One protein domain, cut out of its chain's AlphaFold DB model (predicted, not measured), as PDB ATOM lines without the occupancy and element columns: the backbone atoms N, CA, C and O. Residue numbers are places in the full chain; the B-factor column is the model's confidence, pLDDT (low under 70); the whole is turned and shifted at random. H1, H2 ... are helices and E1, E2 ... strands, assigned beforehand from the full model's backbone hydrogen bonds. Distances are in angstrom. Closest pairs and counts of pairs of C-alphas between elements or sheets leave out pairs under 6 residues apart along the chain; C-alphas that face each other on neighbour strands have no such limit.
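AT A GLANCE: This is residues 199 to 407 of the 407 residues of the protein "DUF2344 domain-containing protein" of bioreactor metagenome (UniProt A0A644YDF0). A twisted sheet of eight strands runs through the domain, E1 to E4 towards one end and E5 to E8 towards the other, joined where E3 and E8 run side by side. H2, H5 and H6 lie over one face, and on the opposite face the sheet curls round H8; H3 packs on E4 and E1 and meets the end of H2. The printed part has 209 residues, with eight named helices and eight named strands in the order E1 H1 H2 E2 E3 H3 E4 H4 E5 H5 E6 E7 H6 H7 E8 H8, a mixed class. The sheet is branched and mixed, and the whole is compact, with a radius of gyration of the C-alphas of 18.4 A and spans of 55 by 40 by 33 A.

HOW THE PARTS SIT: Begin at E1, residues 199 to 205: antiparallel to it are E3, residues 254 to 266, on one side, N 201 to O 261 2.8 A, and E4, residues 288 to 296, on the other, N 200 to O 294 2.8 A. On the other side of E3 from E1 lie E2, residues 244 to 246, its hairpin partner, N 262 to O 245 2.8 A, and E8, residues 377 to 385, parallel, N 257 to O 380 2.8 A. E5, residues 308 to 316, is antiparallel to E8, N 381 to O 312 2.7 A, and to E7, residues 347 to 353, N 313 to O 350 2.8 A. E7 forms a hairpin with E6, residues 338 to 342, N 341 to O 349 2.8 A. H1, residues 207 to 211, only grazes the sheet. H2, residues 214 to 227, has a height over the sheet of 8.2 A; with its residues 224 to 227 alone it touches H3, residues 273 to 283, only at their ends, closest C-alphas Ala 224 and Ala 283, 4.8 A. H3 lies over E1. H4, residues 304 to 307, is over none of the strands. H5, residues 321 to 329, lies over E7, and H6, residues 358 to 362, only just over E5, with 3 C-alphas on it. H7, residues 369 to 375, is only just not on the sheet, with 4 pairs of C-alphas within 10 A. H8, residues 392 to 404, comes closest to E8 at the C-alphas of Tyr 392 and Ala 385, 5.3 A. Every O i to N i+4 pair is within hydrogen-bond range in H2, H3, H5, H6 and H8; H7 has 2 of 3, H1 0 of 1 but 2 of 2 O i to N i+3, and H4 is too short for such a pair.

IN THESE COORDINATES: Find C-alpha 199 at (198.012, 270.252, 104.249), where E1 begins. H2 runs 19.9 A; E3 runs 32.4 A and bends by 70 degrees at residue 257; E5 and E8 each run 24.6 A. H8 ends at C-alpha 404, (210.690, 277.108, 92.755).

THE WHOLE: The C-alphas farthest apart, those of Met 321 and Glu 407, are 57.2 A apart. The printed part has no cut, and H2 to E2, 16 residues, is the long link. The model's pLDDT is under 70 at residues 298 to 299, 333 and 405 to 407.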
ATOM      1  N   VAL A 199     197.138 271.143 103.494       96.50
ATOM      2  CA  VAL A 199     198.012 270.252 104.249       96.50
ATOM      3  C   VAL A 199     197.691 268.813 103.873       96.50
ATOM      4  O   VAL A 199     196.556 268.358 104.030       96.50
ATOM      5  N   VAL A 200     198.694 268.100 103.367       97.62
ATOM      6  CA  VAL A 200     198.636 266.663 103.087       97.62
ATOM      7  C   VAL A 200     199.018 265.915 104.353       97.62
ATOM      8  O   VAL A 200     200.090 266.129 104.913       97.62
ATOM      9  N   ILE A 201     198.140 265.030 104.806       98.31
ATOM     10  CA  ILE A 201     198.319 264.265 106.036       98.31
ATOM     11  C   ILE A 201     198.358 262.786 105.673       98.31
ATOM     12  O   ILE A 201     197.385 262.242 105.142       98.31
ATOM     13  N   THR A 202     199.476 262.140 105.997       98.44
ATOM     14  CA  THR A 202     199.635 260.691 105.902       98.44
ATOM     15  C   THR A 202     199.317 260.071 107.253       98.44
ATOM     16  O   THR A 202     199.894 260.453 108.276       98.44
ATOM     17  N   TYR A 203     198.427 259.086 107.269       98.25
ATOM     18  CA  TYR A 203     198.015 258.403 108.486       98.25
ATOM     19  C   TYR A 203     197.928 256.890 108.293       98.25
ATOM     20  O   TYR A 203     197.791 256.372 107.185       98.25
ATOM     21  N   ARG A 204     198.006 256.173 109.406       98.38
ATOM     22  CA  ARG A 204     197.759 254.742 109.503       98.38
ATOM     23  C   ARG A 204     196.406 254.506 110.155       98.38
ATOM     24  O   ARG A 204     196.015 255.225 111.072       98.38
ATOM     25  N   ARG A 205     195.705 253.477 109.691       97.62
ATOM     26  CA  ARG A 205     194.408 253.031 110.193       97.62
ATOM     27  C   ARG A 205     194.462 251.542 110.521       97.62
ATOM     28  O   ARG A 205     194.762 250.724 109.651       97.62
ATOM     29  N   PHE A 206     194.171 251.196 111.772       96.94
ATOM     30  CA  PHE A 206     194.345 249.852 112.330       96.94
ATOM     31  C   PHE A 206     193.374 249.571 113.492       96.94
ATOM     32  O   PHE A 206     192.616 250.441 113.923       96.94
ATOM     33  N   GLY A 207     193.388 248.339 114.007       95.31
ATOM     34  CA  GLY A 207     192.606 247.949 115.184       95.31
ATOM     35  C   GLY A 207     191.092 247.941 114.943       95.31
ATOM     36  O   GLY A 207     190.617 247.535 113.886       95.31
ATOM     37  N   SER A 208     190.312 248.390 115.927       92.56
ATOM     38  CA  SER A 208     188.843 248.433 115.832       92.56
ATOM     39  C   SER A 208     188.338 249.429 114.783       92.56
ATOM     40  O   SER A 208     187.248 249.247 114.235       92.56
ATOM     41  N   SER A 209     189.146 250.438 114.430       94.56
ATOM     42  CA  SER A 209     188.778 251.442 113.429       94.56
ATOM     43  C   SER A 209     188.495 250.834 112.055       94.56
ATOM     44  O   SER A 209     187.773 251.443 111.271       94.56
ATOM     45  N   LEU A 210     189.005 249.633 111.750       94.00
ATOM     46  CA  LEU A 210     188.802 248.948 110.467       94.00
ATOM     47  C   LEU A 210     187.333 248.597 110.204       94.00
ATOM     48  O   LEU A 210     186.930 248.482 109.047       94.00
ATOM     49  N   TYR A 211     186.531 248.474 111.262       91.00
ATOM     50  CA  TYR A 211     185.110 248.123 111.187       91.00
ATOM     51  C   TYR A 211     184.186 249.346 111.126       91.00
ATOM     52  O   TYR A 211     182.968 249.217 111.027       91.00
ATOM     53  N   VAL A 212     184.764 250.548 111.137       90.19
ATOM     54  CA  VAL A 212     184.042 251.805 110.953       90.19
ATOM     55  C   VAL A 212     183.871 252.070 109.451       90.19
ATOM     56  O   VAL A 212     184.806 251.919 108.664       90.19
ATOM     57  N   SER A 213     182.675 252.466 109.011       90.19
ATOM     58  CA  SER A 213     182.455 252.833 107.605       90.19
ATOM     59  C   SER A 213     183.313 254.042 107.204       90.19
ATOM     60  O   SER A 213     183.722 254.835 108.053       90.19
ATOM     61  N   HIS A 214     183.570 254.228 105.908       90.25
ATOM     62  CA  HIS A 214     184.343 255.386 105.445       90.25
ATOM     63  C   HIS A 214     183.709 256.720 105.870       90.25
ATOM     64  O   HIS A 214     184.413 257.593 106.358       90.25
ATOM     65  N   ILE A 215     182.380 256.846 105.786       91.12
ATOM     66  CA  ILE A 215     181.649 258.057 106.203       91.12
ATOM     67  C   ILE A 215     181.865 258.346 107.695       91.12
ATOM     68  O   ILE A 215     182.109 259.486 108.079       91.12
ATOM     69  N   ASN A 216     181.831 257.316 108.542       92.75
ATOM     70  CA  ASN A 216     182.074 257.491 109.973       92.75
ATOM     71  C   ASN A 216     183.556 257.763 110.280       92.75
ATOM     72  O   ASN A 216     183.850 258.501 111.217       92.75
ATOM     73  N   ALA A 217     184.485 257.235 109.477       92.94
ATOM     74  CA  ALA A 217     185.899 257.591 109.563       92.94
ATOM     75  C   ALA A 217     186.124 259.067 109.189       92.94
ATOM     76  O   ALA A 217     186.781 259.780 109.940       92.94
ATOM     77  N   MET A 218     185.518 259.552 108.099       94.00
ATOM     78  CA  MET A 218     185.542 260.973 107.728       94.00
ATOM     79  C   MET A 218     184.983 261.837 108.858       94.00
ATOM     80  O   MET A 218     185.636 262.781 109.288       94.00
ATOM     81  N   ARG A 219     183.827 261.456 109.418       94.38
ATOM     82  CA  ARG A 219     183.218 262.156 110.555       94.38
ATOM     83  C   ARG A 219     184.125 262.173 111.789       94.38
ATOM     84  O   ARG A 219     184.156 263.174 112.498       94.38
ATOM     85  N   ASN A 220     184.878 261.102 112.054       95.69
ATOM     86  CA  ASN A 220     185.865 261.082 113.138       95.69
ATOM     87  C   ASN A 220     186.942 262.157 112.929       95.69
ATOM     88  O   ASN A 220     187.207 262.927 113.847       95.69
ATOM     89  N   PHE A 221     187.496 262.264 111.719       96.50
ATOM     90  CA  PHE A 221     188.452 263.320 111.381       96.50
ATOM     91  C   PHE A 221     187.827 264.714 111.461       96.50
ATOM     92  O   PHE A 221     188.424 265.599 112.061       96.50
ATOM     93  N   GLU A 222     186.621 264.921 110.928       94.88
ATOM     94  CA  GLU A 222     185.914 266.207 111.018       94.88
ATOM     95  C   GLU A 222     185.756 266.664 112.474       94.88
ATOM     96  O   GLU A 222     186.108 267.792 112.821       94.88
ATOM     97  N   MET A 223     185.286 265.770 113.347       94.69
ATOM     98  CA  MET A 223     185.143 266.071 114.770       94.69
ATOM     99  C   MET A 223     186.504 266.249 115.459       94.69
ATOM    100  O   MET A 223     186.626 267.090 116.348       94.69
ATOM    101  N   ALA A 224     187.533 265.495 115.059       97.00
ATOM    102  CA  ALA A 224     188.889 265.665 115.578       97.00
ATOM    103  C   ALA A 224     189.446 267.048 115.213       97.00
ATOM    104  O   ALA A 224     189.926 267.752 116.098       97.00
ATOM    105  N   PHE A 225     189.283 267.506 113.967       95.81
ATOM    106  CA  PHE A 225     189.644 268.867 113.563       95.81
ATOM    107  C   PHE A 225     188.915 269.918 114.406       95.81
ATOM    108  O   PHE A 225     189.566 270.798 114.969       95.81
ATOM    109  N   GLN A 226     187.601 269.774 114.602       91.50
ATOM    110  CA  GLN A 226     186.820 270.696 115.437       91.50
ATOM    111  C   GLN A 226     187.306 270.757 116.896       91.50
ATOM    112  O   GLN A 226     187.332 271.835 117.488       91.50
ATOM    113  N   ARG A 227     187.734 269.629 117.479       95.19
ATOM    114  CA  ARG A 227     188.255 269.575 118.859       95.19
ATOM    115  C   ARG A 227     189.731 269.958 118.981       95.19
ATOM    116  O   ARG A 227     190.158 270.397 120.043       95.19
ATOM    117  N   SER A 228     190.499 269.837 117.901       93.81
ATOM    118  CA  SER A 228     191.949 270.083 117.878       93.81
ATOM    119  C   SER A 228     192.335 271.567 117.932       93.81
ATOM    120  O   SER A 228     193.516 271.892 118.028       93.81
ATOM    121  N   LYS A 229     191.366 272.492 117.837       90.56
ATOM    122  CA  LYS A 229     191.598 273.941 117.656       90.56
ATOM    123  C   LYS A 229     192.369 274.294 116.372       90.56
ATOM    124  O   LYS A 229     192.831 275.427 116.235       90.56
ATOM    125  N   LEU A 230     192.519 273.353 115.440       93.31
ATOM    126  CA  LEU A 230     192.974 273.628 114.079       93.31
ATOM    127  C   LEU A 230     191.790 274.214 113.305       93.31
ATOM    128  O   LEU A 230     190.743 273.579 113.175       93.31
ATOM    129  N   LYS A 231     191.927 275.454 112.831       91.25
ATOM    130  CA  LYS A 231     190.848 276.145 112.119       91.25
ATOM    131  C   LYS A 231     190.729 275.586 110.705       91.25
ATOM    132  O   LYS A 231     191.561 275.876 109.851       91.25
ATOM    133  N   LEU A 232     189.702 274.777 110.479       92.50
ATOM    134  CA  LEU A 232     189.408 274.186 109.182       92.50
ATOM    135  C   LEU A 232     188.630 275.166 108.291       92.50
ATOM    136  O   LEU A 232     187.714 275.836 108.765       92.50
ATOM    137  N   GLN A 233     188.946 275.205 106.999       90.88
ATOM    138  CA  GLN A 233     188.174 275.945 106.004       90.88
ATOM    139  C   GLN A 233     186.891 275.184 105.626       90.88
ATOM    140  O   GLN A 233     186.882 273.956 105.511       90.88
ATOM    141  N   PHE A 234     185.809 275.922 105.358       89.44
ATOM    142  CA  PHE A 234     184.517 275.374 104.926       89.44
ATOM    143  C   PHE A 234     184.123 275.838 103.513       89.44
ATOM    144  O   PHE A 234     184.604 276.860 103.006       89.44
ATOM    145  N   THR A 235     183.251 275.074 102.851       85.06
ATOM    146  CA  THR A 235     182.606 275.472 101.591       85.06
ATOM    147  C   THR A 235     181.600 276.605 101.815       85.06
ATOM    148  O   THR A 235     181.044 276.749 102.896       85.06
ATOM    149  N   GLN A 236     181.346 277.398 100.771       79.25
ATOM    150  CA  GLN A 236     180.522 278.618 100.832       79.25
ATOM    151  C   GLN A 236     179.065 278.405 100.364       79.25
ATOM    152  O   GLN A 236     178.397 279.337  99.933       79.25
ATOM    153  N   GLY A 237     178.578 277.158 100.368       74.88
ATOM    154  CA  GLY A 237     177.196 276.835  99.986       74.88
ATOM    155  C   GLY A 237     176.214 276.926 101.161       74.88
ATOM    156  O   GLY A 237     176.625 277.071 102.306       74.88
ATOM    157  N   TYR A 238     174.915 276.735 100.894       70.31
ATOM    158  CA  TYR A 238     173.849 276.735 101.919       70.31
ATOM    159  C   TYR A 238     174.053 275.721 103.057       70.31
ATOM    160  O   TYR A 238     173.501 275.891 104.137       70.31
ATOM    161  N   ASN A 239     174.840 274.670 102.815       73.50
ATOM    162  CA  ASN A 239     175.278 273.714 103.827       73.50
ATOM    163  C   ASN A 239     176.815 273.680 103.820       73.50
ATOM    164  O   ASN A 239     177.387 272.904 103.043       73.50
ATOM    165  N   PRO A 240     177.484 274.540 104.614       82.75
ATOM    166  CA  PRO A 240     178.938 274.598 104.682       82.75
ATOM    167  C   PRO A 240     179.512 273.240 105.078       82.75
ATOM    168  O   PRO A 240     179.156 272.677 106.113       82.75
ATOM    169  N   LYS A 241     180.399 272.701 104.242       84.19
ATOM    170  CA  LYS A 241     181.099 271.442 104.503       84.19
ATOM    171  C   LYS A 241     182.576 271.693 104.774       84.19
ATOM    172  O   LYS A 241     183.160 272.539 104.095       84.19
ATOM    173  N   PRO A 242     183.180 270.964 105.720       91.25
ATOM    174  CA  PRO A 242     184.619 271.001 105.939       91.25
ATOM    175  C   PRO A 242     185.359 270.659 104.638       91.25
ATOM    176  O   PRO A 242     184.992 269.710 103.943       91.25
ATOM    177  N   LYS A 243     186.392 271.429 104.283       92.94
ATOM    178  CA  LYS A 243     187.223 271.161 103.103       92.94
ATOM    179  C   LYS A 243     188.271 270.095 103.410       92.94
ATOM    180  O   LYS A 243     189.447 270.385 103.622       92.94
ATOM    181  N   LEU A 244     187.796 268.856 103.443       95.62
ATOM    182  CA  LEU A 244     188.606 267.654 103.581       95.62
ATOM    183  C   LEU A 244     188.477 266.794 102.327       95.62
ATOM    184  O   LEU A 244     187.390 266.658 101.765       95.62
ATOM    185  N   GLU A 245     189.575 266.167 101.929       95.50
ATOM    186  CA  GLU A 245     189.603 265.181 100.851       95.50
ATOM    187  C   GLU A 245     190.309 263.922 101.349       95.50
ATOM    188  O   GLU A 245     191.404 264.006 101.891       95.50
ATOM    189  N   PHE A 246     189.711 262.750 101.157       95.50
ATOM    190  CA  PHE A 246     190.337 261.467 101.475       95.50
ATOM    191  C   PHE A 246     190.610 260.721 100.178       95.50
ATOM    192  O   PHE A 246     189.698 260.514  99.377       95.50
ATOM    193  N   VAL A 247     191.856 260.304  99.966       94.19
ATOM    194  CA  VAL A 247     192.236 259.629  98.726       94.19
ATOM    195  C   VAL A 247     191.798 258.170  98.772       94.19
ATOM    196  O   VAL A 247     192.230 257.419  99.644       94.19
ATOM    197  N   ASN A 248     190.992 257.765  97.788       91.44
ATOM    198  CA  ASN A 248     190.579 256.383  97.529       91.44
ATOM    199  C   ASN A 248     190.045 255.655  98.786       91.44
ATOM    200  O   ASN A 248     190.806 254.945  99.451       91.44
ATOM    201  N   PRO A 249     188.752 255.792  99.121       90.12
ATOM    202  CA  PRO A 249     188.148 255.248 100.335       90.12
ATOM    203  C   PRO A 249     188.520 253.790 100.647       90.12
ATOM    204  O   PRO A 249     188.356 252.881  99.829       90.12
ATOM    205  N   LEU A 250     188.976 253.547 101.875       90.31
ATOM    206  CA  LEU A 250     189.332 252.207 102.336       90.31
ATOM    207  C   LEU A 250     188.073 251.371 102.621       90.31
ATOM    208  O   LEU A 250     187.127 251.843 103.258       90.31
ATOM    209  N   SER A 251     188.060 250.116 102.166       89.25
ATOM    210  CA  SER A 251     186.958 249.189 102.460       89.25
ATOM    211  C   SER A 251     186.968 248.757 103.927       89.25
ATOM    212  O   SER A 251     188.024 248.674 104.551       89.25
ATOM    213  N   VAL A 252     185.787 248.455 104.469       89.12
ATOM    214  CA  VAL A 252     185.644 247.903 105.824       89.12
ATOM    215  C   VAL A 252     186.449 246.606 105.948       89.12
ATOM    216  O   VAL A 252     186.439 245.786 105.031       89.12
ATOM    217  N   GLY A 253     187.158 246.446 107.065       91.19
ATOM    218  CA  GLY A 253     188.022 245.297 107.350       91.19
ATOM    219  C   GLY A 253     189.426 245.368 106.738       91.19
ATOM    220  O   GLY A 253     190.242 244.493 107.008       91.19
ATOM    221  N   VAL A 254     189.736 246.398 105.944       94.19
ATOM    222  CA  VAL A 254     191.066 246.593 105.347       94.19
ATOM    223  C   VAL A 254     191.861 247.588 106.186       94.19
ATOM    224  O   VAL A 254     191.368 248.683 106.446       94.19
ATOM    225  N   ALA A 255     193.081 247.229 106.589       96.94
ATOM    226  CA  ALA A 255     194.021 248.132 107.256       96.94
ATOM    227  C   ALA A 255     194.728 249.056 106.259       96.94
ATOM    228  O   ALA A 255     194.839 248.722 105.081       96.94
ATOM    229  N   GLY A 256     195.214 250.210 106.712       97.44
ATOM    230  CA  GLY A 256     195.935 251.164 105.866       97.44
ATOM    231  C   GLY A 256     197.186 251.680 106.562       97.44
ATOM    232  O   GLY A 256     197.100 252.137 107.695       97.44
ATOM    233  N   GLU A 257     198.344 251.603 105.911       97.94
ATOM    234  CA  GLU A 257     199.639 251.989 106.496       97.94
ATOM    235  C   GLU A 257     200.085 253.404 106.127       97.94
ATOM    236  O   GLU A 257     200.765 254.061 106.916       97.94
ATOM    237  N   ASN A 258     199.721 253.864 104.929       97.50
ATOM    238  CA  ASN A 258     200.050 255.192 104.409       97.50
ATOM    239  C   ASN A 258     198.839 255.752 103.656       97.50
ATOM    240  O   ASN A 258     198.876 256.000 102.450       97.50
ATOM    241  N   GLU A 259     197.736 255.874 104.384       97.44
ATOM    242  CA  GLU A 259     196.518 256.520 103.918       97.44
ATOM    243  C   GLU A 259     196.747 258.025 103.836       97.44
ATOM    244  O   GLU A 259     197.508 258.579 104.628       97.44
ATOM    245  N   VAL A 260     196.092 258.696 102.890       97.69
ATOM    246  CA  VAL A 260     196.370 260.105 102.605       97.69
ATOM    247  C   VAL A 260     195.079 260.905 102.614       97.69
ATOM    248  O   VAL A 260     194.073 260.501 102.020       97.69
ATOM    249  N   MET A 261     195.121 262.056 103.274       97.25
ATOM    250  CA  MET A 261     194.067 263.057 103.202       97.25
ATOM    251  C   MET A 261     194.626 264.459 102.962       97.25
ATOM    252  O   MET A 261     195.784 264.739 103.264       97.25
ATOM    253  N   LEU A 262     193.779 265.339 102.440       97.31
ATOM    254  CA  LEU A 262     194.002 266.773 102.349       97.31
ATOM    255  C   LEU A 262     193.100 267.474 103.354       97.31
ATOM    256  O   LEU A 262     191.908 267.167 103.436       97.31
ATOM    257  N   ALA A 263     193.647 268.451 104.061       96.69
ATOM    258  CA  ALA A 263     192.877 269.421 104.820       96.69
ATOM    259  C   ALA A 263     193.231 270.830 104.346       96.69
ATOM    260  O   ALA A 263     194.405 271.152 104.178       96.69
ATOM    261  N   GLU A 264     192.227 271.679 104.139       94.88
ATOM    262  CA  GLU A 264     192.435 273.115 103.940       94.88
ATOM    263  C   GLU A 264     192.243 273.821 105.289       94.88
ATOM    264  O   GLU A 264     191.157 273.780 105.875       94.88
ATOM    265  N   LEU A 265     193.318 274.414 105.810       94.12
ATOM    266  CA  LEU A 265     193.360 275.108 107.096       94.12
ATOM    267  C   LEU A 265     193.464 276.619 106.881       94.12
ATOM    268  O   LEU A 265     194.040 277.072 105.893       94.12
ATOM    269  N   MET A 266     192.947 277.395 107.830       91.12
ATOM    270  CA  MET A 266     193.219 278.833 107.883       91.12
ATOM    271  C   MET A 266     194.705 279.033 108.190       91.12
ATOM    272  O   MET A 266     195.208 278.456 109.161       91.12
ATOM    273  N   ALA A 267     195.401 279.831 107.385       87.94
ATOM    274  CA  ALA A 267     196.809 280.125 107.597       87.94
ATOM    275  C   ALA A 267     197.012 280.886 108.915       87.94
ATOM    276  O   ALA A 267     196.188 281.694 109.350       87.94
ATOM    277  N   SER A 268     198.123 280.587 109.578       85.88
ATOM    278  CA  SER A 268     198.575 281.262 110.789       85.88
ATOM    279  C   SER A 268     200.073 281.037 110.932       85.88
ATOM    280  O   SER A 268     200.527 279.911 110.754       85.88
ATOM    281  N   ASP A 269     200.811 282.062 111.356       82.12
ATOM    282  CA  ASP A 269     202.263 281.978 111.597       82.12
ATOM    283  C   ASP A 269     202.653 280.912 112.634       82.12
ATOM    284  O   ASP A 269     203.791 280.459 112.687       82.12
ATOM    285  N   SER A 270     201.702 280.505 113.478       86.50
ATOM    286  CA  SER A 270     201.899 279.464 114.493       86.50
ATOM    287  C   SER A 270     201.693 278.038 113.974       86.50
ATOM    288  O   SER A 270     201.863 277.085 114.732       86.50
ATOM    289  N   LEU A 271     201.253 277.875 112.724       91.44
ATOM    290  CA  LEU A 271     200.848 276.590 112.174       91.44
ATOM    291  C   LEU A 271     202.042 275.885 111.520       91.44
ATOM    292  O   LEU A 271     202.518 276.300 110.470       91.44
ATOM    293  N   ASP A 272     202.478 274.775 112.115       94.81
ATOM    294  CA  ASP A 272     203.521 273.909 111.563       94.81
ATOM    295  C   ASP A 272     203.107 272.424 111.566       94.81
ATOM    296  O   ASP A 272     202.089 272.026 112.145       94.81
ATOM    297  N   ALA A 273     203.906 271.584 110.904       96.06
ATOM    298  CA  ALA A 273     203.652 270.149 110.770       96.06
ATOM    299  C   ALA A 273     203.595 269.403 112.110       96.06
ATOM    300  O   ALA A 273     202.783 268.488 112.270       96.06
ATOM    301  N   SER A 274     204.417 269.795 113.083       97.06
ATOM    302  CA  SER A 274     204.477 269.161 114.401       97.06
ATOM    303  C   SER A 274     203.246 269.510 115.240       97.06
ATOM    304  O   SER A 274     202.646 268.642 115.882       97.06
ATOM    305  N   LEU A 275     202.801 270.766 115.177       96.69
ATOM    306  CA  LEU A 275     201.595 271.248 115.838       96.69
ATOM    307  C   LEU A 275     200.337 270.593 115.259       96.69
ATOM    308  O   LEU A 275     199.496 270.112 116.018       96.69
ATOM    309  N   VAL A 276     200.209 270.546 113.928       97.25
ATOM    310  CA  VAL A 276     199.082 269.872 113.263       97.25
ATOM    311  C   VAL A 276     199.061 268.395 113.639       97.25
ATOM    312  O   VAL A 276     198.020 267.888 114.054       97.25
ATOM    313  N   ARG A 277     200.212 267.713 113.556       98.06
ATOM    314  CA  ARG A 277     200.331 266.294 113.902       98.06
ATOM    315  C   ARG A 277     199.922 266.023 115.344       98.06
ATOM    316  O   ARG A 277     199.088 265.155 115.570       98.06
ATOM    317  N   SER A 278     200.491 266.751 116.303       97.81
ATOM    318  CA  SER A 278     200.240 266.535 117.734       97.81
ATOM    319  C   SER A 278     198.783 266.799 118.110       97.81
ATOM    320  O   SER A 278     198.135 265.920 118.675       97.81
ATOM    321  N   ARG A 279     198.231 267.957 117.727       97.50
ATOM    322  CA  ARG A 279     196.843 268.325 118.052       97.50
ATOM    323  C   ARG A 279     195.821 267.413 117.392       97.50
ATOM    324  O   ARG A 279     194.808 267.085 118.006       97.50
ATOM    325  N   LEU A 280     196.061 267.016 116.143       97.69
ATOM    326  CA  LEU A 280     195.163 266.097 115.454       97.69
ATOM    327  C   LEU A 280     195.263 264.686 116.044       97.69
ATOM    328  O   LEU A 280     194.230 264.058 116.257       97.69
ATOM    329  N   GLN A 281     196.472 264.206 116.356       97.94
ATOM    330  CA  GLN A 281     196.678 262.895 116.975       97.94
ATOM    331  C   GLN A 281     196.001 262.787 118.345       97.94
ATOM    332  O   GLN A 281     195.376 261.768 118.615       97.94
ATOM    333  N   GLU A 282     196.106 263.820 119.186       97.81
ATOM    334  CA  GLU A 282     195.460 263.867 120.507       97.81
ATOM    335  C   GLU A 282     193.928 263.877 120.397       97.81
ATOM    336  O   GLU A 282     193.230 263.304 121.230       97.81
ATOM    337  N   ALA A 283     193.389 264.512 119.353       97.56
ATOM    338  CA  ALA A 283     191.950 264.612 119.148       97.56
ATOM    339  C   ALA A 283     191.333 263.379 118.465       97.56
ATOM    340  O   ALA A 283     190.108 263.240 118.500       97.56
ATOM    341  N   LEU A 284     192.120 262.522 117.811       96.88
ATOM    342  CA  LEU A 284     191.627 261.338 117.104       96.88
ATOM    343  C   LEU A 284     191.318 260.187 118.068       96.88
ATOM    344  O   LEU A 284     192.040 259.939 119.025       96.88
ATOM    345  N   ASN A 285     190.252 259.445 117.768       95.75
ATOM    346  CA  ASN A 285     189.954 258.190 118.459       95.75
ATOM    347  C   ASN A 285     191.025 257.115 118.179       95.75
ATOM    348  O   ASN A 285     191.726 257.176 117.166       95.75
ATOM    349  N   ASP A 286     191.066 256.079 119.019       95.75
ATOM    350  CA  ASP A 286     191.944 254.918 118.847       95.75
ATOM    351  C   ASP A 286     191.825 254.260 117.460       95.75
ATOM    352  O   ASP A 286     190.764 254.223 116.826       95.75
ATOM    353  N   GLY A 287     192.939 253.682 117.002       96.81
ATOM    354  CA  GLY A 287     193.040 253.012 115.704       96.81
ATOM    355  C   GLY A 287     193.446 253.923 114.543       96.81
ATOM    356  O   GLY A 287     193.411 253.479 113.394       96.81
ATOM    357  N   TYR A 288     193.858 255.160 114.835       97.94
ATOM    358  CA  TYR A 288     194.444 256.098 113.880       97.94
ATOM    359  C   TYR A 288     195.789 256.621 114.390       97.94
ATOM    360  O   TYR A 288     195.924 256.992 115.555       97.94
ATOM    361  N   GLU A 289     196.778 256.688 113.505       98.31
ATOM    362  CA  GLU A 289     198.103 257.237 113.805       98.31
ATOM    363  C   GLU A 289     198.518 258.213 112.699       98.31
ATOM    364  O   GLU A 289     198.624 257.827 111.536       98.31
ATOM    365  N   ILE A 290     198.763 259.477 113.041       98.50
ATOM    366  CA  ILE A 290     199.291 260.479 112.114       98.50
ATOM    367  C   ILE A 290     200.798 260.268 111.965       98.50
ATOM    368  O   ILE A 290     201.571 260.435 112.917       98.50
ATOM    369  N   LYS A 291     201.223 259.934 110.746       98.06
ATOM    370  CA  LYS A 291     202.620 259.630 110.422       98.06
ATOM    371  C   LYS A 291     203.371 260.863 109.952       98.06
ATOM    372  O   LYS A 291     204.455 261.144 110.452       98.06
ATOM    373  N   GLU A 292     202.782 261.597 109.015       97.75
ATOM    374  CA  GLU A 292     203.438 262.708 108.330       97.75
ATOM    375  C   GLU A 292     202.430 263.806 107.996       97.75
ATOM    376  O   GLU A 292     201.259 263.532 107.734       97.75
ATOM    377  N   VAL A 293     202.898 265.051 108.020       98.19
ATOM    378  CA  VAL A 293     202.127 266.245 107.684       98.19
ATOM    379  C   VAL A 293     202.999 267.112 106.777       98.19
ATOM    380  O   VAL A 293     204.094 267.498 107.180       98.19
ATOM    381  N   LEU A 294     202.518 267.412 105.573       96.81
ATOM    382  CA  LEU A 294     203.211 268.212 104.564       96.81
ATOM    383  C   LEU A 294     202.353 269.414 104.166       96.81
ATOM    384  O   LEU A 294     201.194 269.254 103.788       96.81
ATOM    385  N   PHE A 295     202.930 270.610 104.214       95.25
ATOM    386  CA  PHE A 295     202.270 271.841 103.786       95.25
ATOM    387  C   PHE A 295     202.463 272.036 102.283       95.25
ATOM    388  O   PHE A 295     203.558 271.852 101.751       95.25
ATOM    389  N   LEU A 296     201.387 272.392 101.589       92.38
ATOM    390  CA  LEU A 296     201.419 272.698 100.169       92.38
ATOM    391  C   LEU A 296     201.613 274.202  99.967       92.38
ATOM    392  O   LEU A 296     200.684 274.982 100.136       92.38
ATOM    393  N   GLU A 297     202.823 274.585  99.569       81.69
ATOM    394  CA  GLU A 297     203.202 275.964  99.225       81.69
ATOM    395  C   GLU A 297     202.828 276.361  97.785       81.69
ATOM    396  O   GLU A 297     203.097 277.478  97.353       81.69
ATOM    397  N   SER A 298     202.210 275.464  97.006       62.78
ATOM    398  CA  SER A 298     201.811 275.800  95.641       62.78
ATOM    399  C   SER A 298     200.692 276.835  95.702       62.78
ATOM    400  O   SER A 298     199.585 276.507  96.119       62.78
ATOM    401  N   GLY A 299     200.920 278.061  95.222       67.12
ATOM    402  CA  GLY A 299     199.897 279.120  95.130       67.12
ATOM    403  C   GLY A 299     198.638 278.761  94.310       67.12
ATOM    404  O   GLY A 299     197.765 279.597  94.092       67.12
ATOM    405  N   LYS A 300     198.520 277.511  93.841       82.62
ATOM    406  CA  LYS A 300     197.322 276.899  93.264       82.62
ATOM    407  C   LYS A 300     196.798 275.804  94.189       82.62
ATOM    408  O   LYS A 300     197.558 274.958  94.649       82.62
ATOM    409  N   LYS A 301     195.476 275.781  94.378       88.56
ATOM    410  CA  LYS A 301     194.799 274.726  95.137       88.56
ATOM    411  C   LYS A 301     194.878 273.391  94.402       88.56
ATOM    412  O   LYS A 301     194.598 273.298  93.207       88.56
ATOM    413  N   GLU A 302     195.225 272.363  95.154       93.81
ATOM    414  CA  GLU A 302     195.412 270.994  94.711       93.81
ATOM    415  C   GLU A 302     194.215 270.116  95.086       93.81
ATOM    416  O   GLU A 302     193.464 270.401  96.021       93.81
ATOM    417  N   THR A 303     194.039 269.035  94.330       94.12
ATOM    418  CA  THR A 303     193.048 267.979  94.582       94.12
ATOM    419  C   THR A 303     193.773 266.650  94.463       94.12
ATOM    420  O   THR A 303     194.309 266.329  93.400       94.12
ATOM    421  N   LEU A 304     193.843 265.894  95.553       94.88
ATOM    422  CA  LEU A 304     194.708 264.723  95.657       94.88
ATOM    423  C   LEU A 304     194.287 263.585  94.723       94.88
ATOM    424  O   LEU A 304     195.152 262.920  94.148       94.88
ATOM    425  N   ALA A 305     192.985 263.383  94.525       93.12
ATOM    426  CA  ALA A 305     192.437 262.339  93.664       93.12
ATOM    427  C   ALA A 305     192.917 262.460  92.208       93.12
ATOM    428  O   ALA A 305     193.112 261.445  91.542       93.12
ATOM    429  N   LYS A 306     193.196 263.685  91.730       94.38
ATOM    430  CA  LYS A 306     193.739 263.941  90.383       94.38
ATOM    431  C   LYS A 306     195.071 263.228  90.144       94.38
ATOM    432  O   LYS A 306     195.386 262.878  89.010       94.38
ATOM    433  N   TYR A 307     195.857 263.050  91.201       95.62
ATOM    434  CA  TYR A 307     197.201 262.497  91.119       95.62
ATOM    435  C   TYR A 307     197.245 260.999  91.403       95.62
ATOM    436  O   TYR A 307     198.312 260.414  91.268       95.62
ATOM    437  N   LEU A 308     196.127 260.363  91.768       96.69
ATOM    438  CA  LEU A 308     196.115 258.952  92.143       96.69
ATOM    439  C   LEU A 308     196.573 258.068  90.978       96.69
ATOM    440  O   LEU A 308     195.859 257.890  89.991       96.69
ATOM    441  N   LYS A 309     197.743 257.444  91.131       96.19
ATOM    442  CA  LYS A 309     198.231 256.422  90.204       96.19
ATOM    443  C   LYS A 309     197.667 255.050  90.548       96.19
ATOM    444  O   LYS A 309     197.242 254.311  89.660       96.19
ATOM    445  N   GLY A 310     197.647 254.697  91.829       96.31
ATOM    446  CA  GLY A 310     197.195 253.381  92.259       96.31
ATOM    447  C   GLY A 310     197.407 253.105  93.739       96.31
ATOM    448  O   GLY A 310     197.829 253.965  94.507       96.31
ATOM    449  N   SER A 311     197.082 251.883  94.140       96.88
ATOM    450  CA  SER A 311     197.172 251.384  95.511       96.88
ATOM    451  C   SER A 311     197.970 250.089  95.555       96.88
ATOM    452  O   SER A 311     197.769 249.222  94.704       96.88
ATOM    453  N   LEU A 312     198.826 249.932  96.563       97.31
ATOM    454  CA  LEU A 312     199.547 248.691  96.839       97.31
ATOM    455  C   LEU A 312     198.991 248.036  98.098       97.31
ATOM    456  O   LEU A 312     198.885 248.689  99.134       97.31
ATOM    457  N   TYR A 313     198.675 246.750  98.024       97.62
ATOM    458  CA  TYR A 313     198.138 245.968  99.129       97.62
ATOM    459  C   TYR A 313     199.035 244.772  99.440       97.62
ATOM    460  O   TYR A 313     199.585 244.159  98.532       97.62
ATOM    461  N   ALA A 314     199.108 244.406 100.715       97.44
ATOM    462  CA  ALA A 314     199.533 243.094 101.176       97.44
ATOM    463  C   ALA A 314     198.303 242.306 101.635       97.44
ATOM    464  O   ALA A 314     197.492 242.807 102.420       97.44
ATOM    465  N   ILE A 315     198.173 241.077 101.148       96.69
ATOM    466  CA  ILE A 315     197.112 240.141 101.513       96.69
ATOM    467  C   ILE A 315     197.754 238.917 102.149       96.69
ATOM    468  O   ILE A 315     198.533 238.215 101.509       96.69
ATOM    469  N   ASP A 316     197.412 238.669 103.405       96.00
ATOM    470  CA  ASP A 316     197.851 237.517 104.180       96.00
ATOM    471  C   ASP A 316     196.697 236.513 104.304       96.00
ATOM    472  O   ASP A 316     195.652 236.812 104.891       96.00
ATOM    473  N   VAL A 317     196.908 235.335 103.715       94.75
ATOM    474  CA  VAL A 317     195.931 234.245 103.570       94.75
ATOM    475  C   VAL A 317     196.291 233.013 104.408       94.75
ATOM    476  O   VAL A 317     195.935 231.894 104.044       94.75
ATOM    477  N   ARG A 318     197.025 233.187 105.519       86.69
ATOM    478  CA  ARG A 318     197.499 232.084 106.385       86.69
ATOM    479  C   ARG A 318     196.446 231.025 106.736       86.69
ATOM    480  O   ARG A 318     196.813 229.865 106.873       86.69
ATOM    481  N   GLU A 319     195.179 231.407 106.867       80.88
ATOM    482  CA  GLU A 319     194.096 230.530 107.338       80.88
ATOM    483  C   GLU A 319     192.989 230.296 106.291       80.88
ATOM    484  O   GLU A 319     191.933 229.769 106.631       80.88
ATOM    485  N   ASP A 320     193.202 230.654 105.016       89.81
ATOM    486  CA  ASP A 320     192.164 230.542 103.979       89.81
ATOM    487  C   ASP A 320     192.719 230.021 102.644       89.81
ATOM    488  O   ASP A 320     193.269 230.763 101.824       89.81
ATOM    489  N   MET A 321     192.559 228.713 102.424       89.19
ATOM    490  CA  MET A 321     193.035 228.039 101.210       89.19
ATOM    491  C   MET A 321     192.310 228.518  99.949       89.19
ATOM    492  O   MET A 321     192.944 228.667  98.910       89.19
ATOM    493  N   GLU A 322     191.020 228.841 100.045       91.06
ATOM    494  CA  GLU A 322     190.231 229.345  98.915       91.06
ATOM    495  C   GLU A 322     190.807 230.663  98.366       91.06
ATOM    496  O   GLU A 322     191.079 230.784  97.168       91.06
ATOM    497  N   SER A 323     191.073 231.644  99.238       91.81
ATOM    498  CA  SER A 323     191.708 232.907  98.844       91.81
ATOM    499  C   SER A 323     193.138 232.702  98.356       91.81
ATOM    500  O   SER A 323     193.571 233.400  97.436       91.81
ATOM    501  N   LYS A 324     193.880 231.752  98.943       93.31
ATOM    502  CA  LYS A 324     195.236 231.399  98.496       93.31
ATOM    503  C   LYS A 324     195.220 230.888  97.057       93.31
ATOM    504  O   LYS A 324     195.949 231.427  96.228       93.31
ATOM    505  N   ASP A 325     194.364 229.923  96.744       92.31
ATOM    506  CA  ASP A 325     194.243 229.350  95.401       92.31
ATOM    507  C   ASP A 325     193.783 230.403  94.389       92.31
ATOM    508  O   ASP A 325     194.330 230.505  93.285       92.31
ATOM    509  N   LYS A 326     192.847 231.272  94.795       91.69
ATOM    510  CA  LYS A 326     192.414 232.408  93.982       91.69
ATOM    511  C   LYS A 326     193.576 233.343  93.650       91.69
ATOM    512  O   LYS A 326     193.760 233.671  92.483       91.69
ATOM    513  N   LEU A 327     194.388 233.748  94.626       92.44
ATOM    514  CA  LEU A 327     195.545 234.622  94.390       92.44
ATOM    515  C   LEU A 327     196.638 233.940  93.562       92.44
ATOM    516  O   LEU A 327     197.231 234.586  92.701       92.44
ATOM    517  N   ILE A 328     196.868 232.638  93.766       92.81
ATOM    518  CA  ILE A 328     197.800 231.841  92.955       92.81
ATOM    519  C   ILE A 328     197.360 231.817  91.489       92.81
ATOM    520  O   ILE A 328     198.198 232.007  90.611       92.81
ATOM    521  N   SER A 329     196.058 231.667  91.214       91.31
ATOM    522  CA  SER A 329     195.514 231.700  89.845       91.31
ATOM    523  C   SER A 329     195.711 233.041  89.125       91.31
ATOM    524  O   SER A 329     195.610 233.105  87.904       91.31
ATOM    525  N   LEU A 330     195.994 234.113  89.875       91.00
ATOM    526  CA  LEU A 330     196.217 235.466  89.360       91.00
ATOM    527  C   LEU A 330     197.714 235.808  89.220       91.00
ATOM    528  O   LEU A 330     198.043 236.926  88.816       91.00
ATOM    529  N   LEU A 331     198.624 234.880  89.545       89.75
ATOM    530  CA  LEU A 331     200.063 235.031  89.312       89.75
ATOM    531  C   LEU A 331     200.389 234.837  87.822       89.75
ATOM    532  O   LEU A 331     199.847 233.944  87.181       89.75
ATOM    533  N   GLY A 332     201.336 235.612  87.285       72.12
ATOM    534  CA  GLY A 332     201.947 235.332  85.976       72.12
ATOM    535  C   GLY A 332     201.988 236.516  85.015       72.12
ATOM    536  O   GLY A 332     203.075 236.873  84.577       72.12
ATOM    537  N   GLU A 333     200.858 237.173  84.729       63.44
ATOM    538  CA  GLU A 333     200.837 238.339  83.830       63.44
ATOM    539  C   GLU A 333     200.042 239.520  84.407       63.44
ATOM    540  O   GLU A 333     198.980 239.313  85.005       63.44
ATOM    541  N   PRO A 334     200.533 240.769  84.248       70.12
ATOM    542  CA  PRO A 334     199.803 241.961  84.659       70.12
ATOM    543  C   PRO A 334     198.444 242.000  83.965       70.12
ATOM    544  O   PRO A 334     198.347 242.113  82.743       70.12
ATOM    545  N   GLN A 335     197.379 241.934  84.752       79.38
ATOM    546  CA  GLN A 335     196.035 242.119  84.236       79.38
ATOM    547  C   GLN A 335     195.797 243.608  83.991       79.38
ATOM    548  O   GLN A 335     196.470 244.474  84.557       79.38
ATOM    549  N   LYS A 336     194.827 243.943  83.136       80.12
ATOM    550  CA  LYS A 336     194.559 245.339  82.767       80.12
ATOM    551  C   LYS A 336     194.205 246.186  84.005       80.12
ATOM    552  O   LYS A 336     193.065 246.215  84.474       80.12
ATOM    553  N   GLY A 337     195.198 246.918  84.505       84.62
ATOM    554  CA  GLY A 337     195.103 247.814  85.654       84.62
ATOM    555  C   GLY A 337     195.198 247.146  87.031       84.62
ATOM    556  O   GLY A 337     194.715 247.753  87.985       84.62
ATOM    557  N   PHE A 338     195.759 245.934  87.153       92.06
ATOM    558  CA  PHE A 338     196.262 245.405  88.431       92.06
ATOM    559  C   PHE A 338     197.266 244.251  88.248       92.06
ATOM    560  O   PHE A 338     197.304 243.605  87.206       92.06
ATOM    561  N   PHE A 339     198.062 243.958  89.275       93.25
ATOM    562  CA  PHE A 339     198.980 242.819  89.299       93.25
ATOM    563  C   PHE A 339     198.953 242.110  90.652       93.25
ATOM    564  O   PHE A 339     198.631 242.724  91.670       93.25
ATOM    565  N   VAL A 340     199.349 240.836  90.659       94.75
ATOM    566  CA  VAL A 340     199.553 240.036  91.871       94.75
ATOM    567  C   VAL A 340     200.969 239.470  91.853       94.75
ATOM    568  O   VAL A 340     201.415 238.913  90.850       94.75
ATOM    569  N   LYS A 341     201.685 239.613  92.965       94.25
ATOM    570  CA  LYS A 341     203.002 239.018  93.194       94.25
ATOM    571  C   LYS A 341     202.978 238.230  94.491       94.25
ATOM    572  O   LYS A 341     202.334 238.620  95.460       94.25
ATOM    573  N   ARG A 342     203.704 237.121  94.532       94.81
ATOM    574  CA  ARG A 342     203.864 236.333  95.754       94.81
ATOM    575  C   ARG A 342     205.067 236.854  96.541       94.81
ATOM    576  O   ARG A 342     206.162 236.886  95.990       94.81
ATOM    577  N   LEU A 343     204.865 237.241  97.802       93.44
ATOM    578  CA  LEU A 343     205.947 237.669  98.701       93.44
ATOM    579  C   LEU A 343     206.444 236.520  99.581       93.44
ATOM    580  O   LEU A 343     207.639 236.398  99.831       93.44
ATOM    581  N   SER A 344     205.533 235.669 100.051       93.06
ATOM    582  CA  SER A 344     205.857 234.491 100.861       93.06
ATOM    583  C   SER A 344     204.886 233.346 100.574       93.06
ATOM    584  O   SER A 344     204.086 233.403  99.637       93.06
ATOM    585  N   GLU A 345     204.938 232.272 101.368       90.56
ATOM    586  CA  GLU A 345     203.996 231.171 101.200       90.56
ATOM    587  C   GLU A 345     202.532 231.632 101.316       90.56
ATOM    588  O   GLU A 345     201.680 231.145 100.565       90.56
ATOM    589  N   THR A 346     202.277 232.583 102.215       93.12
ATOM    590  CA  THR A 346     200.947 233.021 102.653       93.12
ATOM    591  C   THR A 346     200.682 234.506 102.426       93.12
ATOM    592  O   THR A 346     199.561 234.948 102.659       93.12
ATOM    593  N   VAL A 347     201.668 235.283 101.967       95.88
ATOM    594  CA  VAL A 347     201.518 236.724 101.728       95.88
ATOM    595  C   VAL A 347     201.685 237.048 100.248       95.88
ATOM    596  O   VAL A 347     202.674 236.669  99.612       95.88
ATOM    597  N   PHE A 348     200.727 237.802  99.722       96.62
ATOM    598  CA  PHE A 348     200.680 238.271  98.343       96.62
ATOM    599  C   PHE A 348     200.649 239.795  98.308       96.62
ATOM    600  O   PHE A 348     199.951 240.435  99.090       96.62
ATOM    601  N   GLU A 349     201.392 240.376  97.379       96.38
ATOM    602  CA  GLU A 349     201.331 241.788  97.041       96.38
ATOM    603  C   GLU A 349     200.367 241.982  95.871       96.38
ATOM    604  O   GLU A 349     200.465 241.289  94.857       96.38
ATOM    605  N   VAL A 350     199.444 242.931  95.996       95.94
ATOM    606  CA  VAL A 350     198.478 243.267  94.948       95.94
ATOM    607  C   VAL A 350     198.544 244.759  94.664       95.94
ATOM    608  O   VAL A 350     198.229 245.574  95.528       95.94
ATOM    609  N   GLY A 351     198.941 245.130  93.451       95.56
ATOM    610  CA  GLY A 351     198.918 246.518  92.994       95.56
ATOM    611  C   GLY A 351     197.708 246.771  92.109       95.56
ATOM    612  O   GLY A 351     197.487 246.025  91.164       95.56
ATOM    613  N   ILE A 352     196.936 247.819  92.386       94.88
ATOM    614  CA  ILE A 352     195.749 248.225  91.620       94.88
ATOM    615  C   ILE A 352     195.945 249.627  91.057       94.88
ATOM    616  O   ILE A 352     196.273 250.545  91.800       94.88
ATOM    617  N   GLU A 353     195.693 249.805  89.764       93.81
ATOM    618  CA  GLU A 353     195.739 251.110  89.106       93.81
ATOM    619  C   GLU A 353     194.414 251.874  89.261       93.81
ATOM    620  O   GLU A 353     193.328 251.317  89.058       93.81
ATOM    621  N   GLY A 354     194.523 253.166  89.582       92.38
ATOM    622  CA  GLY A 354     193.394 254.072  89.780       92.38
ATOM    623  C   GLY A 354     192.521 253.738  90.996       92.38
ATOM    624  O   GLY A 354     192.963 253.138  91.977       92.38
ATOM    625  N   GLU A 355     191.255 254.146  90.923       89.56
ATOM    626  CA  GLU A 355     190.273 254.021  92.005       89.56
ATOM    627  C   GLU A 355     189.382 252.782  91.808       89.56
ATOM    628  O   GLU A 355     188.203 252.870  91.463       89.56
ATOM    629  N   LYS A 356     189.956 251.584  91.981       89.00
ATOM    630  CA  LYS A 356     189.192 250.324  91.931       89.00
ATOM    631  C   LYS A 356     189.119 249.663  93.302       89.00
ATOM    632  O   LYS A 356     190.071 249.675  94.082       89.00
ATOM    633  N   ASN A 357     187.985 249.023  93.582       88.88
ATOM    634  CA  ASN A 357     187.787 248.278  94.821       88.88
ATOM    635  C   ASN A 357     188.514 246.925  94.763       88.88
ATOM    636  O   ASN A 357     188.126 246.059  93.980       88.88
ATOM    637  N   LEU A 358     189.518 246.735  95.627       90.94
ATOM    638  CA  LEU A 358     190.303 245.498  95.721       90.94
ATOM    639  C   LEU A 358     189.431 244.248  95.847       90.94
ATOM    640  O   LEU A 358     189.631 243.296  95.099       90.94
ATOM    641  N   VAL A 359     188.468 244.251  96.775       89.44
ATOM    642  CA  VAL A 359     187.678 243.052  97.080       89.44
ATOM    643  C   VAL A 359     186.887 242.606  95.856       89.44
ATOM    644  O   VAL A 359     186.989 241.456  95.441       89.44
ATOM    645  N   LYS A 360     186.177 243.545  95.219       88.62
ATOM    646  CA  LYS A 360     185.389 243.250  94.015       88.62
ATOM    647  C   LYS A 360     186.249 242.761  92.852       88.62
ATOM    648  O   LYS A 360     185.805 241.925  92.076       88.62
ATOM    649  N   LEU A 361     187.453 243.308  92.722       88.94
ATOM    650  CA  LEU A 361     188.338 243.046  91.595       88.94
ATOM    651  C   LEU A 361     189.088 241.710  91.726       88.94
ATOM    652  O   LEU A 361     189.242 241.013  90.730       88.94
ATOM    653  N   VAL A 362     189.517 241.335  92.934       89.06
ATOM    654  CA  VAL A 362     190.270 240.089  93.177       89.06
ATOM    655  C   VAL A 362     189.346 238.905  93.478       89.06
ATOM    656  O   VAL A 362     189.553 237.813  92.949       89.06
ATOM    657  N   PHE A 363     188.318 239.113  94.305       89.94
ATOM    658  CA  PHE A 363     187.463 238.036  94.824       89.94
ATOM    659  C   PHE A 363     186.085 237.975  94.148       89.94
ATOM    660  O   PHE A 363     185.442 236.931  94.162       89.94
ATOM    661  N   GLY A 364     185.670 239.045  93.463       87.81
ATOM    662  CA  GLY A 364     184.431 239.099  92.684       87.81
ATOM    663  C   GLY A 364     183.364 240.018  93.294       87.81
ATOM    664  O   GLY A 364     183.435 240.367  94.476       87.81
ATOM    665  N   PRO A 365     182.371 240.448  92.494       85.56
ATOM    666  CA  PRO A 365     181.389 241.457  92.897       85.56
ATOM    667  C   PRO A 365     180.473 241.006  94.040       85.56
ATOM    668  O   PRO A 365     180.105 241.848  94.858       85.56
ATOM    669  N   ASP A 366     180.177 239.707  94.115       84.88
ATOM    670  CA  ASP A 366     179.257 239.101  95.088       84.88
ATOM    671  C   ASP A 366     179.958 238.648  96.380       84.88
ATOM    672  O   ASP A 366     179.349 238.024  97.245       84.88
ATOM    673  N   THR A 367     181.254 238.949  96.530       85.94
ATOM    674  CA  THR A 367     182.003 238.580  97.736       85.94
ATOM    675  C   THR A 367     181.512 239.377  98.942       85.94
ATOM    676  O   THR A 367     181.611 240.610  98.971       85.94
ATOM    677  N   ASP A 368     181.084 238.666  99.985       84.88
ATOM    678  CA  ASP A 368     180.841 239.256 101.297       84.88
ATOM    679  C   ASP A 368     182.170 239.726 101.916       84.88
ATOM    680  O   ASP A 368     183.045 238.942 102.299       84.88
ATOM    681  N   LYS A 369     182.312 241.049 102.020       83.69
ATOM    682  CA  LYS A 369     183.505 241.713 102.554       83.69
ATOM    683  C   LYS A 369     183.743 241.394 104.028       83.69
ATOM    684  O   LYS A 369     184.898 241.352 104.441       83.69
ATOM    685  N   PHE A 370     182.689 241.180 104.816       83.44
ATOM    686  CA  PHE A 370     182.806 240.852 106.237       83.44
ATOM    687  C   PHE A 370     183.268 239.409 106.421       83.44
ATOM    688  O   PHE A 370     184.179 239.152 107.208       83.44
ATOM    689  N   ALA A 371     182.704 238.484 105.641       84.06
ATOM    690  CA  ALA A 371     183.163 237.099 105.618       84.06
ATOM    691  C   ALA A 371     184.624 237.000 105.155       84.06
ATOM    692  O   ALA A 371     185.409 236.250 105.731       84.06
ATOM    693  N   LEU A 372     185.021 237.790 104.152       87.44
ATOM    694  CA  LEU A 372     186.409 237.856 103.695       87.44
ATOM    695  C   LEU A 372     187.340 238.432 104.776       87.44
ATOM    696  O   LEU A 372     188.350 237.813 105.099       87.44
ATOM    697  N   ALA A 373     186.976 239.561 105.392       85.38
ATOM    698  CA  ALA A 373     187.766 240.201 106.450       85.38
ATOM    699  C   ALA A 373     187.931 239.334 107.713       85.38
ATOM    700  O   ALA A 373     188.842 239.569 108.504       85.38
ATOM    701  N   ARG A 374     187.063 238.333 107.915       85.81
ATOM    702  CA  ARG A 374     187.214 237.320 108.968       85.81
ATOM    703  C   ARG A 374     188.298 236.286 108.646       85.81
ATOM    704  O   ARG A 374     188.905 235.758 109.572       85.81
ATOM    705  N   ARG A 375     188.497 235.961 107.368       89.25
ATOM    706  CA  ARG A 375     189.331 234.835 106.911       89.25
ATOM    707  C   ARG A 375     190.744 235.251 106.521       89.25
ATOM    708  O   ARG A 375     191.679 234.473 106.672       89.25
ATOM    709  N   ILE A 376     190.904 236.475 106.023       92.81
ATOM    710  CA  ILE A 376     192.183 236.987 105.524       92.81
ATOM    711  C   ILE A 376     192.469 238.378 106.078       92.81
ATOM    712  O   ILE A 376     191.557 239.129 106.428       92.81
ATOM    713  N   ARG A 377     193.749 238.750 106.122       94.50
ATOM    714  CA  ARG A 377     194.163 240.106 106.507       94.50
ATOM    715  C   ARG A 377     194.590 240.870 105.271       94.50
ATOM    716  O   ARG A 377     195.503 240.457 104.562       94.50
ATOM    717  N   ILE A 378     193.951 242.009 105.037       95.81
ATOM    718  CA  ILE A 378     194.266 242.898 103.922       95.81
ATOM    719  C   ILE A 378     194.798 244.207 104.494       95.81
ATOM    720  O   ILE A 378     194.134 244.843 105.313       95.81
ATOM    721  N   THR A 379     195.971 244.627 104.032       97.38
ATOM    722  CA  THR A 379     196.587 245.901 104.411       97.38
ATOM    723  C   THR A 379     196.956 246.683 103.161       97.38
ATOM    724  O   THR A 379     197.750 246.207 102.356       97.38
ATOM    725  N   ARG A 380     196.415 247.890 102.981       97.62
ATOM    726  CA  ARG A 380     196.911 248.840 101.983       97.62
ATOM    727  C   ARG A 380     198.221 249.430 102.484       97.62
ATOM    728  O   ARG A 380     198.245 250.177 103.456       97.62
ATOM    729  N   LEU A 381     199.312 249.074 101.822       97.69
ATOM    730  CA  LEU A 381     200.650 249.536 102.161       97.69
ATOM    731  C   LEU A 381     200.865 250.984 101.728       97.69
ATOM    732  O   LEU A 381     201.477 251.753 102.462       97.69
ATOM    733  N   ALA A 382     200.379 251.357 100.543       96.62
ATOM    734  CA  ALA A 382     200.644 252.669  99.965       96.62
ATOM    735  C   ALA A 382     199.575 253.115  98.964       96.62
ATOM    736  O   ALA A 382     198.976 252.298  98.256       96.62
ATOM    737  N   LEU A 383     199.417 254.434  98.873       96.81
ATOM    738  CA  LEU A 383     198.788 255.139  97.763       96.81
ATOM    739  C   LEU A 383     199.880 255.861  96.972       96.81
ATOM    740  O   LEU A 383     200.656 256.628  97.545       96.81
ATOM    741  N   TYR A 384     199.934 255.611  95.666       97.56
ATOM    742  CA  TYR A 384     200.925 256.217  94.783       97.56
ATOM    743  C   TYR A 384     200.339 257.390  94.004       97.56
ATOM    744  O   TYR A 384     199.196 257.318  93.540       97.56
ATOM    745  N   ALA A 385     201.138 258.443  93.840       96.94
ATOM    746  CA  ALA A 385     200.779 259.670  93.148       96.94
ATOM    747  C   ALA A 385     201.663 259.884  91.909       96.94
ATOM    748  O   ALA A 385     202.882 259.786  91.995       96.94
ATOM    749  N   GLY A 386     201.055 260.185  90.757       95.19
ATOM    750  CA  GLY A 386     201.740 260.388  89.476       95.19
ATOM    751  C   GLY A 386     202.240 259.083  88.852       95.19
ATOM    752  O   GLY A 386     201.687 258.613  87.855       95.19
ATOM    753  N   GLU A 387     203.252 258.472  89.463       94.56
ATOM    754  CA  GLU A 387     203.890 257.237  89.005       94.56
ATOM    755  C   GLU A 387     203.935 256.151  90.092       94.56
ATOM    756  O   GLU A 387     203.743 256.402  91.281       94.56
ATOM    757  N   TRP A 388     204.126 254.897  89.675       94.44
ATOM    758  CA  TRP A 388     204.214 253.771  90.605       94.44
ATOM    759  C   TRP A 388     205.469 253.889  91.472       94.44
ATOM    760  O   TRP A 388     206.556 254.116  90.952       94.44
ATOM    761  N   GLY A 389     205.327 253.687  92.784       94.25
ATOM    762  CA  GLY A 389     206.436 253.785  93.738       94.25
ATOM    763  C   GLY A 389     206.606 255.168  94.373       94.25
ATOM    764  O   GLY A 389     207.277 255.267  95.396       94.25
ATOM    765  N   GLN A 390     205.966 256.212  93.838       96.56
ATOM    766  CA  GLN A 390     206.050 257.569  94.379       96.56
ATOM    767  C   GLN A 390     204.896 257.849  95.352       96.56
ATOM    768  O   GLN A 390     203.729 257.878  94.959       96.56
ATOM    769  N   LEU A 391     205.201 258.045  96.639       96.88
ATOM    770  CA  LEU A 391     204.193 258.386  97.652       96.88
ATOM    771  C   LEU A 391     203.713 259.837  97.501       96.88
ATOM    772  O   LEU A 391     204.432 260.690  96.987       96.88
ATOM    773  N   TYR A 392     202.521 260.142  98.018       96.38
ATOM    774  CA  TYR A 392     201.948 261.494  97.980       96.38
ATOM    775  C   TYR A 392     202.886 262.593  98.524       96.38
ATOM    776  O   TYR A 392     203.105 263.565  97.800       96.38
ATOM    777  N   PRO A 393     203.502 262.462  99.719       95.06
ATOM    778  CA  PRO A 393     204.448 263.469 100.207       95.06
ATOM    779  C   PRO A 393     205.638 263.679  99.260       95.06
ATOM    780  O   PRO A 393     205.994 264.810  98.946       95.06
ATOM    781  N   GLN A 394     206.196 262.594  98.714       95.62
ATOM    782  CA  GLN A 394     207.309 262.649  97.759       95.62
ATOM    783  C   GLN A 394     206.911 263.337  96.447       95.62
ATOM    784  O   GLN A 394     207.694 264.102  95.887       95.62
ATOM    785  N   TYR A 395     205.698 263.072  95.954       95.69
ATOM    786  CA  TYR A 395     205.150 263.712  94.760       95.69
ATOM    787  C   TYR A 395     205.037 265.227  94.935       95.69
ATOM    788  O   TYR A 395     205.516 265.984  94.089       95.69
ATOM    789  N   PHE A 396     204.451 265.676  96.046       94.62
ATOM    790  CA  PHE A 396     204.251 267.104  96.288       94.62
ATOM    791  C   PHE A 396     205.547 267.847  96.619       94.62
ATOM    792  O   PHE A 396     205.717 268.957  96.124       94.62
ATOM    793  N   LEU A 397     206.491 267.229  97.338       93.12
ATOM    794  CA  LEU A 397     207.822 267.809  97.558       93.12
ATOM    795  C   LEU A 397     208.571 268.032  96.239       93.12
ATOM    796  O   LEU A 397     209.082 269.123  95.994       93.12
ATOM    797  N   LYS A 398     208.592 267.025  95.354       92.19
ATOM    798  CA  LYS A 398     209.215 267.150  94.025       92.19
ATOM    799  C   LYS A 398     208.551 268.262  93.209       92.19
ATOM    800  O   LYS A 398     209.232 269.102  92.633       92.19
ATOM    801  N   LYS A 399     207.219 268.299  93.207       90.44
ATOM    802  CA  LYS A 399     206.439 269.306  92.482       90.44
ATOM    803  C   LYS A 399     206.697 270.734  92.984       90.44
ATOM    804  O   LYS A 399     206.762 271.653  92.176       90.44
ATOM    805  N   GLN A 400     206.857 270.930  94.294       88.81
ATOM    806  CA  GLN A 400     207.207 272.232  94.876       88.81
ATOM    807  C   GLN A 400     208.608 272.687  94.458       88.81
ATOM    808  O   GLN A 400     208.777 273.831  94.045       88.81
ATOM    809  N   GLN A 401     209.590 271.782  94.496       87.25
ATOM    810  CA  GLN A 401     210.958 272.068  94.047       87.25
ATOM    811  C   GLN A 401     211.004 272.456  92.564       87.25
ATOM    812  O   GLN A 401     211.689 273.403  92.194       87.25
ATOM    813  N   GLU A 402     210.245 271.761  91.713       86.19
ATOM    814  CA  GLU A 402     210.142 272.083  90.285       86.19
ATOM    815  C   GLU A 402     209.511 273.462  90.039       86.19
ATOM    816  O   GLU A 402     209.912 274.149  89.105       86.19
ATOM    817  N   MET A 403     208.562 273.898  90.875       78.94
ATOM    818  CA  MET A 403     207.960 275.233  90.766       78.94
ATOM    819  C   MET A 403     208.919 276.348  91.200       78.94
ATOM    820  O   MET A 403     208.997 277.362  90.514       78.94
ATOM    821  N   GLN A 404     209.690 276.141  92.272       73.06
ATOM    822  CA  GLN A 404     210.690 277.108  92.755       73.06
ATOM    823  C   GLN A 404     211.870 277.309  91.789       73.06
ATOM    824  O   GLN A 404     212.594 278.287  91.908       73.06
ATOM    825  N   LEU A 405     212.094 276.381  90.851       68.94
ATOM    826  CA  LEU A 405     213.125 276.497  89.811       68.94
ATOM    827  C   LEU A 405     212.648 277.258  88.560       68.94
ATOM    828  O   LEU A 405     213.463 277.546  87.683       68.94
ATOM    829  N   VAL A 406     211.340 277.504  88.434       60.34
ATOM    830  CA  VAL A 406     210.709 278.158  87.271       60.34
ATOM    831  C   VAL A 406     210.322 279.615  87.575       60.34
ATOM    832  O   VAL A 406     210.152 280.396  86.635       60.34
ATOM    833  N   GLU A 407     210.204 279.974  88.856       51.94
ATOM    834  CA  GLU A 407     210.149 281.358  89.364       51.94
ATOM    835  C   GLU A 407     211.557 281.942  89.535       51.94
ATOM    836  O   GLU A 407     211.716 283.151  89.237       51.94
TER     837      GLU A 407